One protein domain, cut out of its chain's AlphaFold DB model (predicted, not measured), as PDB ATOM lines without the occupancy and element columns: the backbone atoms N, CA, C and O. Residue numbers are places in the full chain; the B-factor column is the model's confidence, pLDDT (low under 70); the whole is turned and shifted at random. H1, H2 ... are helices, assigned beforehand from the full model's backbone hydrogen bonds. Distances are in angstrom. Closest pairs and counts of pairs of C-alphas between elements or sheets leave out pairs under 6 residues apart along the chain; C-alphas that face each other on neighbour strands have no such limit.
ATOM      1  N   ARG A 202     -48.674 -13.860 -19.556       82.69
ATOM      2  CA  ARG A 202     -49.159 -15.164 -19.070       82.69
ATOM      3  C   ARG A 202     -49.938 -15.056 -17.759       82.69
ATOM      4  O   ARG A 202     -50.930 -15.758 -17.580       82.69
ATOM      5  N   HIS A 203     -49.507 -14.180 -16.856       80.81
ATOM      6  CA  HIS A 203     -50.145 -14.019 -15.554       80.81
ATOM      7  C   HIS A 203     -51.492 -13.301 -15.680       80.81
ATOM      8  O   HIS A 203     -52.479 -13.721 -15.077       80.81
ATOM      9  N   ILE A 204     -51.559 -12.291 -16.556       82.19
ATOM     10  CA  ILE A 204     -52.819 -11.622 -16.906       82.19
ATOM     11  C   ILE A 204     -53.786 -12.620 -17.537       82.19
ATOM     12  O   ILE A 204     -54.953 -12.662 -17.162       82.19
ATOM     13  N   TYR A 205     -53.306 -13.470 -18.447       78.62
ATOM     14  CA  TYR A 205     -54.137 -14.492 -19.078       78.62
ATOM     15  C   TYR A 205     -54.717 -15.489 -18.055       78.62
ATOM     16  O   TYR A 205     -55.912 -15.792 -18.084       78.62
ATOM     17  N   GLN A 206     -53.906 -15.967 -17.107       78.94
ATOM     18  CA  GLN A 206     -54.340 -16.887 -16.044       78.94
ATOM     19  C   GLN A 206     -55.389 -16.263 -15.106       78.94
ATOM     20  O   GLN A 206     -56.377 -16.910 -14.749       78.94
ATOM     21  N   GLN A 207     -55.229 -14.989 -14.750       76.88
ATOM     22  CA  GLN A 207     -56.220 -14.265 -13.948       76.88
ATOM     23  C   GLN A 207     -57.503 -13.984 -14.737       76.88
ATOM     24  O   GLN A 207     -58.604 -14.272 -14.270       76.88
ATOM     25  N   ALA A 208     -57.374 -13.508 -15.976       77.44
ATOM     26  CA  ALA A 208     -58.493 -13.210 -16.862       77.44
ATOM     27  C   ALA A 208     -59.358 -14.452 -17.137       77.44
ATOM     28  O   ALA A 208     -60.586 -14.393 -17.099       77.44
ATOM     29  N   THR A 209     -58.729 -15.605 -17.370       73.81
ATOM     30  CA  THR A 209     -59.431 -16.888 -17.554       73.81
ATOM     31  C   THR A 209     -60.172 -17.351 -16.302       73.81
ATOM     32  O   THR A 209     -61.248 -17.935 -16.425       73.81
ATOM     33  N   SER A 210     -59.653 -17.049 -15.112       71.31
ATOM     34  CA  SER A 210     -60.328 -17.328 -13.840       71.31
ATOM     35  C   SER A 210     -61.559 -16.433 -13.641       71.31
ATOM     36  O   SER A 210     -62.612 -16.929 -13.251       71.31
ATOM     37  N   ILE A 211     -61.474 -15.153 -14.022       69.69
ATOM     38  CA  ILE A 211     -62.597 -14.195 -13.997       69.69
ATOM     39  C   ILE A 211     -63.670 -14.554 -15.037       69.69
ATOM     40  O   ILE A 211     -64.864 -14.433 -14.785       69.69
ATOM     41  N   ARG A 212     -63.270 -15.058 -16.210       68.38
ATOM     42  CA  ARG A 212     -64.207 -15.507 -17.254       68.38
ATOM     43  C   ARG A 212     -65.082 -16.681 -16.804       68.38
ATOM     44  O   ARG A 212     -66.189 -16.835 -17.308       68.38
ATOM     45  N   LYS A 213     -64.588 -17.519 -15.886       64.88
ATOM     46  CA  LYS A 213     -65.368 -18.622 -15.302       64.88
ATOM     47  C   LYS A 213     -66.427 -18.129 -14.312       64.88
ATOM     48  O   LYS A 213     -67.427 -18.813 -14.144       64.88
ATOM     49  N   SER A 214     -66.214 -16.976 -13.673       63.44
ATOM     50  CA  SER A 214     -67.126 -16.411 -12.671       63.44
ATOM     51  C   SER A 214     -68.059 -15.326 -13.214       63.44
ATOM     52  O   SER A 214     -69.109 -15.097 -12.623       63.44
ATOM     53  N   SER A 215     -67.716 -14.672 -14.330       59.50
ATOM     54  CA  SER A 215     -68.495 -13.570 -14.900       59.50
ATOM     55  C   SER A 215     -68.726 -13.741 -16.402       59.50
ATOM     56  O   SER A 215     -67.793 -13.813 -17.208       59.50
ATOM     57  N   SER A 216     -70.001 -13.805 -16.787       60.97
ATOM     58  CA  SER A 216     -70.429 -13.736 -18.179       60.97
ATOM     59  C   SER A 216     -70.440 -12.269 -18.604       60.97
ATOM     60  O   SER A 216     -71.183 -11.483 -18.031       60.97
ATOM     61  N   GLN A 217     -69.678 -11.949 -19.657       63.78
ATOM     62  CA  GLN A 217     -69.675 -10.688 -20.426       63.78
ATOM     63  C   GLN A 217     -68.636  -9.622 -20.023       63.78
ATOM     64  O   GLN A 217     -68.814  -8.860 -19.085       63.78
ATOM     65  N   ASN A 218     -67.572  -9.516 -20.837       69.81
ATOM     66  CA  ASN A 218     -67.080  -8.247 -21.408       69.81
ATOM     67  C   ASN A 218     -65.875  -8.490 -22.341       69.81
ATOM     68  O   ASN A 218     -64.720  -8.485 -21.918       69.81
ATOM     69  N   LYS A 219     -66.121  -8.702 -23.644       73.06
ATOM     70  CA  LYS A 219     -65.053  -8.940 -24.645       73.06
ATOM     71  C   LYS A 219     -64.044  -7.781 -24.723       73.06
ATOM     72  O   LYS A 219     -62.855  -8.026 -24.908       73.06
ATOM     73  N   ALA A 220     -64.509  -6.544 -24.539       76.31
ATOM     74  CA  ALA A 220     -63.668  -5.347 -24.544       76.31
ATOM     75  C   ALA A 220     -62.641  -5.345 -23.397       76.31
ATOM     76  O   ALA A 220     -61.471  -5.039 -23.620       76.31
ATOM     77  N   LEU A 221     -63.046  -5.778 -22.198       76.75
ATOM     78  CA  LEU A 221     -62.166  -5.886 -21.033       76.75
ATOM     79  C   LEU A 221     -61.038  -6.896 -21.279       76.75
ATOM     80  O   LEU A 221     -59.876  -6.607 -21.008       76.75
ATOM     81  N   PHE A 222     -61.344  -8.052 -21.875       77.38
ATOM     82  CA  PHE A 222     -60.322  -9.049 -22.212       77.38
ATOM     83  C   PHE A 222     -59.350  -8.572 -23.293       77.38
ATOM     84  O   PHE A 222     -58.162  -8.886 -23.230       77.38
ATOM     85  N   HIS A 223     -59.830  -7.788 -24.262       80.50
ATOM     86  CA  HIS A 223     -58.960  -7.182 -25.265       80.50
ATOM     87  C   HIS A 223     -58.008  -6.149 -24.641       80.50
ATOM     88  O   HIS A 223     -56.812  -6.158 -24.936       80.50
ATOM     89  N   ALA A 224     -58.510  -5.313 -23.727       81.44
ATOM     90  CA  ALA A 224     -57.691  -4.363 -22.977       81.44
ATOM     91  C   ALA A 224     -56.635  -5.072 -22.108       81.44
ATOM     92  O   ALA A 224     -55.462  -4.706 -22.152       81.44
ATOM     93  N   LEU A 225     -57.015  -6.139 -21.397       82.75
ATOM     94  CA  LEU A 225     -56.085  -6.954 -20.603       82.75
ATOM     95  C   LEU A 225     -55.010  -7.627 -21.466       82.75
ATOM     96  O   LEU A 225     -53.845  -7.673 -21.079       82.75
ATOM     97  N   HIS A 226     -55.366  -8.110 -22.657       82.81
ATOM     98  CA  HIS A 226     -54.391  -8.670 -23.590       82.81
ATOM     99  C   HIS A 226     -53.369  -7.619 -24.044       82.81
ATOM    100  O   HIS A 226     -52.165  -7.880 -24.017       82.81
ATOM    101  N   LYS A 227     -53.827  -6.412 -24.410       86.62
ATOM    102  CA  LYS A 227     -52.924  -5.304 -24.760       86.62
ATOM    103  C   LYS A 227     -52.031  -4.896 -23.588       86.62
ATOM    104  O   LYS A 227     -50.843  -4.667 -23.795       86.62
ATOM    105  N   ALA A 228     -52.568  -4.876 -22.368       85.69
ATOM    106  CA  ALA A 228     -51.779  -4.640 -21.162       85.69
ATOM    107  C   ALA A 228     -50.690  -5.713 -20.977       85.69
ATOM    108  O   ALA A 228     -49.545  -5.379 -20.687       85.69
ATOM    109  N   GLY A 229     -50.999  -6.989 -21.231       87.81
ATOM    110  CA  GLY A 229     -50.012  -8.072 -21.213       87.81
ATOM    111  C   GLY A 229     -48.882  -7.894 -22.222       87.81
ATOM    112  O   GLY A 229     -47.720  -8.045 -21.858       87.81
ATOM    113  N   GLN A 230     -49.205  -7.513 -23.459       87.88
ATOM    114  CA  GLN A 230     -48.194  -7.235 -24.485       87.88
ATOM    115  C   GLN A 230     -47.302  -6.045 -24.115       87.88
ATOM    116  O   GLN A 230     -46.093  -6.094 -24.327       87.88
ATOM    117  N   ALA A 231     -47.883  -4.992 -23.531       89.56
ATOM    118  CA  ALA A 231     -47.125  -3.838 -23.062       89.56
ATOM    119  C   ALA A 231     -46.151  -4.214 -21.933       89.56
ATOM    120  O   ALA A 231     -44.994  -3.803 -21.966       89.56
ATOM    121  N   ILE A 232     -46.581  -5.042 -20.973       87.62
ATOM    122  CA  ILE A 232     -45.711  -5.531 -19.892       87.62
ATOM    123  C   ILE A 232     -44.562  -6.375 -20.449       87.62
ATOM    124  O   ILE A 232     -43.423  -6.188 -20.033       87.62
ATOM    125  N   ASP A 233     -44.825  -7.274 -21.399       90.00
ATOM    126  CA  ASP A 233     -43.770  -8.099 -22.000       90.00
ATOM    127  C   ASP A 233     -42.734  -7.243 -22.745       90.00
ATOM    128  O   ASP A 233     -41.533  -7.489 -22.633       90.00
ATOM    129  N   LEU A 234     -43.183  -6.193 -23.442       91.81
ATOM    130  CA  LEU A 234     -42.299  -5.231 -24.102       91.81
ATOM    131  C   LEU A 234     -41.438  -4.464 -23.089       91.81
ATOM    132  O   LEU A 234     -40.224  -4.362 -23.269       91.81
ATOM    133  N   LEU A 235     -42.039  -3.973 -22.003       90.25
ATOM    134  CA  LEU A 235     -41.315  -3.286 -20.930       90.25
ATOM    135  C   LEU A 235     -40.326  -4.217 -20.223       90.25
ATOM    136  O   LEU A 235     -39.210  -3.810 -19.912       90.25
ATOM    137  N   ASN A 236     -40.692  -5.480 -20.015       90.56
ATOM    138  CA  ASN A 236     -39.794  -6.487 -19.461       90.56
ATOM    139  C   ASN A 236     -38.609  -6.761 -20.395       90.56
ATOM    140  O   ASN A 236     -37.480  -6.857 -19.922       90.56
ATOM    141  N   ALA A 237     -38.834  -6.849 -21.708       90.56
ATOM    142  CA  ALA A 237     -37.757  -7.018 -22.681       90.56
ATOM    143  C   ALA A 237     -36.793  -5.819 -22.673       90.56
ATOM    144  O   ALA A 237     -35.574  -6.005 -22.648       90.56
ATOM    145  N   GLN A 238     -37.327  -4.594 -22.616       93.19
ATOM    146  CA  GLN A 238     -36.520  -3.380 -22.459       93.19
ATOM    147  C   GLN A 238     -35.736  -3.396 -21.146       93.19
ATOM    148  O   GLN A 238     -34.532  -3.148 -21.147       93.19
ATOM    149  N   LYS A 239     -36.386  -3.759 -20.037       92.50
ATOM    150  CA  LYS A 239     -35.750  -3.881 -18.726       92.50
ATOM    151  C   LYS A 239     -34.573  -4.857 -18.765       92.50
ATOM    152  O   LYS A 239     -33.479  -4.485 -18.354       92.50
ATOM    153  N   VAL A 240     -34.756  -6.055 -19.322       92.38
ATOM    154  CA  VAL A 240     -33.681  -7.056 -19.457       92.38
ATOM    155  C   VAL A 240     -32.512  -6.509 -20.282       92.38
ATOM    156  O   VAL A 240     -31.357  -6.674 -19.892       92.38
ATOM    157  N   ALA A 241     -32.790  -5.805 -21.385       91.69
ATOM    158  CA  ALA A 241     -31.745  -5.174 -22.190       91.69
ATOM    159  C   ALA A 241     -30.971  -4.102 -21.396       91.69
ATOM    160  O   ALA A 241     -29.740  -4.075 -21.432       91.69
ATOM    161  N   THR A 242     -31.670  -3.260 -20.628       93.50
ATOM    162  CA  THR A 242     -31.026  -2.248 -19.771       93.50
ATOM    163  C   THR A 242     -30.222  -2.869 -18.627       93.50
ATOM    164  O   THR A 242     -29.131  -2.396 -18.317       93.50
ATOM    165  N   GLU A 243     -30.702  -3.960 -18.028       91.81
ATOM    166  CA  GLU A 243     -29.988  -4.692 -16.977       91.81
ATOM    167  C   GLU A 243     -28.708  -5.341 -17.514       91.81
ATOM    168  O   GLU A 243     -27.665  -5.258 -16.865       91.81
ATOM    169  N   ALA A 244     -28.751  -5.913 -18.721       92.81
ATOM    170  CA  ALA A 244     -27.568  -6.447 -19.392       92.81
ATOM    171  C   ALA A 244     -26.532  -5.349 -19.680       92.81
ATOM    172  O   ALA A 244     -25.340  -5.544 -19.435       92.81
ATOM    173  N   HIS A 245     -26.979  -4.171 -20.129       93.81
ATOM    174  CA  HIS A 245     -26.093  -3.028 -20.340       93.81
ATOM    175  C   HIS A 245     -25.464  -2.533 -19.027       93.81
ATOM    176  O   HIS A 245     -24.254  -2.325 -18.958       93.81
ATOM    177  N   ASN A 246     -26.251  -2.430 -17.954       90.00
ATOM    178  CA  ASN A 246     -25.743  -2.078 -16.627       90.00
ATOM    179  C   ASN A 246     -24.723  -3.104 -16.111       90.00
ATOM    180  O   ASN A 246     -23.695  -2.723 -15.549       90.00
ATOM    181  N   ALA A 247     -24.969  -4.399 -16.321       91.50
ATOM    182  CA  ALA A 247     -24.023  -5.455 -15.966       91.50
ATOM    183  C   ALA A 247     -22.713  -5.336 -16.762       91.50
ATOM    184  O   ALA A 247     -21.634  -5.491 -16.190       91.50
ATOM    185  N   GLN A 248     -22.794  -4.999 -18.052       94.12
ATOM    186  CA  GLN A 248     -21.628  -4.747 -18.897       94.12
ATOM    187  C   GLN A 248     -20.822  -3.537 -18.407       94.12
ATOM    188  O   GLN A 248     -19.606  -3.644 -18.251       94.12
ATOM    189  N   LEU A 249     -21.475  -2.406 -18.123       92.88
ATOM    190  CA  LEU A 249     -20.817  -1.216 -17.572       92.88
ATOM    191  C   LEU A 249     -20.156  -1.518 -16.226       92.88
ATOM    192  O   LEU A 249     -19.027  -1.101 -15.982       92.88
ATOM    193  N   LYS A 250     -20.816  -2.299 -15.366       89.75
ATOM    194  CA  LYS A 250     -20.241  -2.726 -14.090       89.75
ATOM    195  C   LYS A 250     -19.004  -3.603 -14.288       89.75
ATOM    196  O   LYS A 250     -17.995  -3.355 -13.643       89.75
ATOM    197  N   ALA A 251     -19.039  -4.548 -15.225       88.56
ATOM    198  CA  ALA A 251     -17.874  -5.359 -15.571       88.56
ATOM    199  C   ALA A 251     -16.719  -4.514 -16.144       88.56
ATOM    200  O   ALA A 251     -15.559  -4.790 -15.850       88.56
ATOM    201  N   GLN A 252     -17.016  -3.461 -16.919       90.81
ATOM    202  CA  GLN A 252     -16.009  -2.500 -17.388       90.81
ATOM    203  C   GLN A 252     -15.396  -1.714 -16.226       90.81
ATOM    204  O   GLN A 252     -14.175  -1.594 -16.148       90.81
ATOM    205  N   ILE A 253     -16.224  -1.216 -15.301       86.25
ATOM    206  CA  ILE A 253     -15.756  -0.548 -14.082       86.25
ATOM    207  C   ILE A 253     -14.878  -1.499 -13.268       86.25
ATOM    208  O   ILE A 253     -13.785  -1.106 -12.878       86.25
ATOM    209  N   ASP A 254     -15.304  -2.744 -13.059       81.56
ATOM    210  CA  ASP A 254     -14.555  -3.743 -12.294       81.56
ATOM    211  C   ASP A 254     -13.209  -4.072 -12.960       81.56
ATOM    212  O   ASP A 254     -12.179  -4.077 -12.288       81.56
ATOM    213  N   ALA A 255     -13.178  -4.241 -14.286       82.44
ATOM    214  CA  ALA A 255     -11.946  -4.460 -15.047       82.44
ATOM    215  C   ALA A 255     -10.975  -3.263 -14.983       82.44
ATOM    216  O   ALA A 255      -9.759  -3.446 -14.959       82.44
TER     217      ALA A 255
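AT A GLANCE: This is residues 202 to 255 of the 325 residues of the protein "HTH CENPB-type domain-containing protein" of Aureobasidium pullulans (UniProt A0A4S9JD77). A long, lopsided helical hairpin: the short helix H1 leads into a tight turn, and the much longer helix H2 folds back beside it and then sticks out far beyond it as a lone arm, residues 234 to 255. This arm makes much of the length, and H1 pairs with H2 near the turn. The printed part has 54 residues with two named helices, H1 then H2, and no named strand; the class is all helix. The whole is extended, with a radius of gyration of the C-alphas of 18.0 A, and the C-alphas span 59 by 16 by 8 A, a rod in outline.

IN THESE COORDINATES: H1 holds residues 202 to 214 and begins at C-alpha 202, at (-49.159, -15.164, -19.070). It measures 19.1 A from first to last C-alpha. Residues 215 to 218 follow as the link. H2 holds residues 219 to 255 and measures 54.2 A, from C-alpha 219 at (-65.053, -8.940, -24.645) to C-alpha 255 at (-11.946, -4.460, -15.047).

HOW THE PARTS SIT: H1 and H2 form a helical hairpin, two successive helices that touch and run opposite ways. Their lines stand at a shallow tilt of 22 degrees. They touch with 9 pairs of C-alphas within 8 A, and the closest C-alphas, those of Ile 204 and Gly 229, are 6.2 A apart. H2 touches H1 with residues 222 to 229 alone. Centre to centre the helices are 22.5 A apart. In H2 every O i to N i+4 pair is within hydrogen-bond range; in H1 8 of 9 are.

THE WHOLE: The two C-alphas farthest apart, those of Ser 216 and Ala 255, are 59.3 A apart. The printed part has no cut, and the link from H1 to H2 is tight. Residues 213 to 220 stand free, as do residues 234 to 255 of H2. The mean pLDDT of the printed part is 82.6, and residues 211 to 218 are under 70.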